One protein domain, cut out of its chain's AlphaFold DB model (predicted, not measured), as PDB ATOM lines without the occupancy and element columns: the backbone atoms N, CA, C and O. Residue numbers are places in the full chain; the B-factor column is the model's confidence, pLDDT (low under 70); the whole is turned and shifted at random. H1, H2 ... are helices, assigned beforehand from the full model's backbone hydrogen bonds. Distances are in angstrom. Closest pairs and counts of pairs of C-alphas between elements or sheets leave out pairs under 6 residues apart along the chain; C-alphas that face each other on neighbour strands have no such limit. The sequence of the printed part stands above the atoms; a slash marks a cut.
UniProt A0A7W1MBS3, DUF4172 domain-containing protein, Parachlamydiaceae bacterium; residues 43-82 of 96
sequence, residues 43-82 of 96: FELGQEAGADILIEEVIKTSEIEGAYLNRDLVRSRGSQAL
ATOM      1  N   PHE A  43     332.034 377.127 381.401       65.44
ATOM      2  CA  PHE A  43     332.735 375.833 381.449       65.44
ATOM      3  C   PHE A  43     333.575 375.537 380.196       65.44
ATOM      4  O   PHE A  43     334.692 375.044 380.316       65.44
ATOM      5  N   GLU A  44     333.080 375.864 379.001       66.62
ATOM      6  CA  GLU A  44     333.771 375.558 377.738       66.62
ATOM      7  C   GLU A  44     335.010 376.441 377.520       66.62
ATOM      8  O   GLU A  44     336.106 375.919 377.326       66.62
ATOM      9  N   LEU A  45     334.872 377.764 377.665       68.38
ATOM     10  CA  LEU A  45     335.994 378.711 377.572       68.38
ATOM     11  C   LEU A  45     337.035 378.479 378.676       68.38
ATOM     12  O   LEU A  45     338.234 378.606 378.436       68.38
ATOM     13  N   GLY A  46     336.594 378.107 379.883       72.25
ATOM     14  CA  GLY A  46     337.488 377.734 380.978       72.25
ATOM     15  C   GLY A  46     338.297 376.465 380.688       72.25
ATOM     16  O   GLY A  46     339.485 376.420 381.011       72.25
ATOM     17  N   GLN A  47     337.689 375.453 380.059       73.00
ATOM     18  CA  GLN A  47     338.399 374.235 379.653       73.00
ATOM     19  C   GLN A  47     339.417 374.500 378.541       73.00
ATOM     20  O   GLN A  47     340.535 373.996 378.619       73.00
ATOM     21  N   GLU A  48     339.068 375.309 377.542       77.06
ATOM     22  CA  GLU A  48     339.987 375.635 376.449       77.06
ATOM     23  C   GLU A  48     341.176 376.478 376.930       77.06
ATOM     24  O   GLU A  48     342.325 376.137 376.654       77.06
ATOM     25  N   ALA A  49     340.925 377.492 377.766       76.31
ATOM     26  CA  ALA A  49     341.990 378.257 378.412       76.31
ATOM     27  C   ALA A  49     342.888 377.371 379.295       76.31
ATOM     28  O   ALA A  49     344.105 377.545 379.319       76.31
ATOM     29  N   GLY A  50     342.303 376.403 380.009       77.06
ATOM     30  CA  GLY A  50     343.054 375.426 380.799       77.06
ATOM     31  C   GLY A  50     343.948 374.531 379.938       77.06
ATOM     32  O   GLY A  50     345.109 374.318 380.282       77.06
ATOM     33  N   ALA A  51     343.437 374.047 378.804       77.94
ATOM     34  CA  ALA A  51     344.216 373.258 377.855       77.94
ATOM     35  C   ALA A  51     345.398 374.062 377.295       77.94
ATOM     36  O   ALA A  51     346.519 373.557 377.268       77.94
ATOM     37  N   ASP A  52     345.178 375.325 376.925       82.38
ATOM     38  CA  ASP A  52     346.241 376.198 376.423       82.38
ATOM     39  C   ASP A  52     347.313 376.502 377.475       82.38
ATOM     40  O   ASP A  52     348.500 376.499 377.146       82.38
ATOM     41  N   ILE A  53     346.929 376.695 378.743       82.62
ATOM     42  CA  ILE A  53     347.885 376.866 379.847       82.62
ATOM     43  C   ILE A  53     348.774 375.625 379.996       82.62
ATOM     44  O   ILE A  53     349.990 375.759 380.117       82.62
ATOM     45  N   LEU A  54     348.191 374.424 379.960       79.44
ATOM     46  CA  LEU A  54     348.954 373.178 380.086       79.44
ATOM     47  C   LEU A  54     349.894 372.956 378.896       79.44
ATOM     48  O   LEU A  54     351.021 372.500 379.076       79.44
ATOM     49  N   ILE A  55     349.453 373.291 377.681       83.81
ATOM     50  CA  ILE A  55     350.293 373.207 376.478       83.81
ATOM     51  C   ILE A  55     351.501 374.138 376.611       83.81
ATOM     52  O   ILE A  55     352.627 373.719 376.344       83.81
ATOM     53  N   GLU A  56     351.288 375.376 377.056       84.12
ATOM     54  CA  GLU A  56     352.379 376.323 377.305       84.12
ATOM     55  C   GLU A  56     353.339 375.834 378.387       84.12
ATOM     56  O   GLU A  56     354.552 375.929 378.216       84.12
ATOM     57  N   GLU A  57     352.819 375.279 379.482       81.81
ATOM     58  CA  GLU A  57     353.648 374.731 380.554       81.81
ATOM     59  C   GLU A  57     354.559 373.610 380.034       81.81
ATOM     60  O   GLU A  57     355.760 373.617 380.306       81.81
ATOM     61  N   VAL A  58     354.034 372.692 379.217       81.00
ATOM     62  CA  VAL A  58     354.820 371.605 378.606       81.00
ATOM     63  C   VAL A  58     355.895 372.143 377.666       81.00
ATOM     64  O   VAL A  58     357.040 371.691 377.723       81.00
ATOM     65  N   ILE A  59     355.564 373.121 376.821       83.06
ATOM     66  CA  ILE A  59     356.534 373.734 375.905       83.06
ATOM     67  C   ILE A  59     357.638 374.431 376.705       83.06
ATOM     68  O   ILE A  59     358.816 374.178 376.467       83.06
ATOM     69  N   LYS A  60     357.281 375.255 377.697       83.38
ATOM     70  CA  LYS A  60     358.252 376.023 378.487       83.38
ATOM     71  C   LYS A  60     359.124 375.167 379.389       83.38
ATOM     72  O   LYS A  60     360.310 375.451 379.516       83.38
ATOM     73  N   THR A  61     358.576 374.116 379.984       80.69
ATOM     74  CA  THR A  61     359.372 373.170 380.778       80.69
ATOM     75  C   THR A  61     360.313 372.347 379.901       80.69
ATOM     76  O   THR A  61     361.453 372.127 380.293       80.69
ATOM     77  N   SER A  62     359.894 371.980 378.686       78.75
ATOM     78  CA  SER A  62     360.750 371.281 377.715       78.75
ATOM     79  C   SER A  62     361.878 372.170 377.178       78.75
ATOM     80  O   SER A  62     363.009 371.704 377.056       78.75
ATOM     81  N   GLU A  63     361.609 373.458 376.926       85.25
ATOM     82  CA  GLU A  63     362.618 374.430 376.474       85.25
ATOM     83  C   GLU A  63     363.776 374.568 377.478       85.25
ATOM     84  O   GLU A  63     364.925 374.725 377.068       85.25
ATOM     85  N   ILE A  64     363.492 374.477 378.785       80.00
ATOM     86  CA  ILE A  64     364.515 374.518 379.848       80.00
ATOM     87  C   ILE A  64     365.474 373.324 379.738       80.00
ATOM     88  O   ILE A  64     366.671 373.477 379.974       80.00
ATOM     89  N   GLU A  65     364.964 372.168 379.320       83.38
ATOM     90  CA  GLU A  65     365.737 370.940 379.094       83.38
ATOM     91  C   GLU A  65     366.354 370.878 377.678       83.38
ATOM     92  O   GLU A  65     366.988 369.890 377.310       83.38
ATOM     93  N   GLY A  66     366.184 371.933 376.868       82.62
ATOM     94  CA  GLY A  66     366.712 372.036 375.503       82.62
ATOM     95  C   GLY A  66     365.840 371.390 374.420       82.62
ATOM     96  O   GLY A  66     366.280 371.276 373.275       82.62
ATOM     97  N   ALA A  67     364.614 370.979 374.749       79.56
ATOM     98  CA  ALA A  67     363.666 370.393 373.809       79.56
ATOM     99  C   ALA A  67     362.654 371.436 373.301       79.56
ATOM    100  O   ALA A  67     361.974 372.104 374.077       79.56
ATOM    101  N   TYR A  68     362.513 371.539 371.978       83.00
ATOM    102  CA  TYR A  68     361.580 372.463 371.326       83.00
ATOM    103  C   TYR A  68     360.396 371.689 370.750       83.00
ATOM    104  O   TYR A  68     360.543 370.924 369.798       83.00
ATOM    105  N   LEU A  69     359.214 371.883 371.332       80.75
ATOM    106  CA  LEU A  69     358.002 371.167 370.944       80.75
ATOM    107  C   LEU A  69     357.097 372.036 370.065       80.75
ATOM    108  O   LEU A  69     356.913 373.226 370.315       80.75
ATOM    109  N   ASN A  70     356.493 371.428 369.040       81.06
ATOM    110  CA  ASN A  70     355.480 372.088 368.220       81.06
ATOM    111  C   ASN A  70     354.145 372.153 368.984       81.06
ATOM    112  O   ASN A  70     353.611 371.126 369.404       81.06
ATOM    113  N   ARG A  71     353.588 373.361 369.121       80.81
ATOM    114  CA  ARG A  71     352.348 373.614 369.868       80.81
ATOM    115  C   ARG A  71     351.157 372.799 369.371       80.81
ATOM    116  O   ARG A  71     350.456 372.200 370.183       80.81
ATOM    117  N   ASP A  72     350.937 372.763 368.062       80.12
ATOM    118  CA  ASP A  72     349.797 372.071 367.457       80.12
ATOM    119  C   ASP A  72     349.910 370.558 367.673       80.12
ATOM    120  O   ASP A  72     348.920 369.880 367.961       80.12
ATOM    121  N   LEU A  73     351.140 370.033 367.644       75.62
ATOM    122  CA  LEU A  73     351.412 368.635 367.962       75.62
ATOM    123  C   LEU A  73     351.081 368.319 369.428       75.62
ATOM    124  O   LEU A  73     350.387 367.336 369.688       75.62
ATOM    125  N   VAL A  74     351.511 369.158 370.377       75.62
ATOM    126  CA  VAL A  74     351.203 368.985 371.810       75.62
ATOM    127  C   VAL A  74     349.693 369.076 372.057       75.62
ATOM    128  O   VAL A  74     349.135 368.250 372.779       75.62
ATOM    129  N   ARG A  75     349.008 370.012 371.389       77.50
ATOM    130  CA  ARG A  75     347.550 370.175 371.464       77.50
ATOM    131  C   ARG A  75     346.799 368.947 370.940       77.50
ATOM    132  O   ARG A  75     345.829 368.523 371.559       77.50
ATOM    133  N   SER A  76     347.263 368.344 369.842       71.00
ATOM    134  CA  SER A  76     346.636 367.160 369.230       71.00
ATOM    135  C   SER A  76     346.844 365.856 370.010       71.00
ATOM    136  O   SER A  76     345.994 364.969 369.954       71.00
ATOM    137  N   ARG A  77     347.956 365.726 370.750       62.66
ATOM    138  CA  ARG A  77     348.291 364.506 371.508       62.66
ATOM    139  C   ARG A  77     347.626 364.433 372.886       62.66
ATOM    140  O   ARG A  77     347.616 363.366 373.493       62.66
ATOM    141  N   GLY A  78     347.026 365.531 373.344       60.12
ATOM    142  CA  GLY A  78     346.401 365.623 374.659       60.12
ATOM    143  C   GLY A  78     347.421 365.598 375.801       60.12
ATOM    144  O   GLY A  78     348.532 365.084 375.689       60.12
ATOM    145  N   SER A  79     347.020 366.128 376.954       48.88
ATOM    146  CA  SER A  79     347.797 366.197 378.201       48.88
ATOM    147  C   SER A  79     348.162 364.826 378.809       48.88
ATOM    148  O   SER A  79     348.632 364.733 379.935       48.88
ATOM    149  N   GLN A  80     347.973 363.722 378.095       45.53
ATOM    150  CA  GLN A  80     348.297 362.387 378.589       45.53
ATOM    151  C   GLN A  80     349.799 362.062 378.489       45.53
ATOM    152  O   GLN A  80     350.265 361.164 379.180       45.53
ATOM    153  N   ALA A  81     350.566 362.860 377.737       48.47
ATOM    154  CA  ALA A  81     352.032 362.805 377.665       48.47
ATOM    155  C   ALA A  81     352.744 363.630 378.768       48.47
ATOM    156  O   ALA A  81     353.931 363.925 378.657       48.47
ATOM    157  N   LEU A  82     352.036 364.033 379.836       46.03
ATOM    158  CA  LEU A  82     352.497 364.954 380.898       46.03
ATOM    159  C   LEU A  82     353.628 364.425 381.810       46.03
ATOM    160  O   LEU A  82     353.855 364.954 382.899       46.03
TER     161      LEU A  82
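AT A GLANCE: This is residues 43 to 82 of the 96 residues of the protein "DUF4172 domain-containing protein" of Parachlamydiaceae bacterium (UniProt A0A7W1MBS3). One long helix, H1, makes the longest axis, and a short helix, H2, packs crosswise on its middle, on residues 51 to 59. The link of residues 65 to 70 folds back from the end of H1 to bring H2 there, while residues 43 to 50 and 61 to 66 stand free. The printed part has 40 residues with two named helices, H1 then H2, and no named strand; its class is all helix. It is only just compact, close to loose, with a radius of gyration of the C-alphas of 10.4 A, and spans 35 by 16 by 15 A.

HOW THE PARTS SIT: H1, residues 43 to 64, touches H2, residues 71 to 77, with its residues 51 to 59 alone. Their closest C-alphas are those of Ile 55 and Val 74, 6.4 A apart. The two helices run opposite ways at a steep tilt of 68 degrees, only just short of about perpendicular. Their centres are 10.5 A apart. In both H1 and H2 every O i to N i+4 pair is within hydrogen-bond range.

IN THESE COORDINATES: H1 begins at Phe 43, with its C-alpha at (332.735, 375.833, 381.449), and ends at Ile 64, with its C-alpha at (364.515, 374.518, 379.848), 31.8 A from first to last C-alpha. H2 runs from Arg 71 to Arg 77 and is 10.1 A long from first to last C-alpha; C-alpha 77 is at (348.291, 364.506, 371.508).

THE WHOLE: The two C-alphas farthest apart are those of Phe 43 and Gly 66, 34.7 A. The first and last printed C-alphas, of Phe 43 and Leu 82, are 22.6 A apart. The printed part has no cut, and the link from H1 to H2 is short, with 6 residues. The mean pLDDT of the printed part is 74.6; residues 43 to 45 and 77 to 82 of the model are under 70.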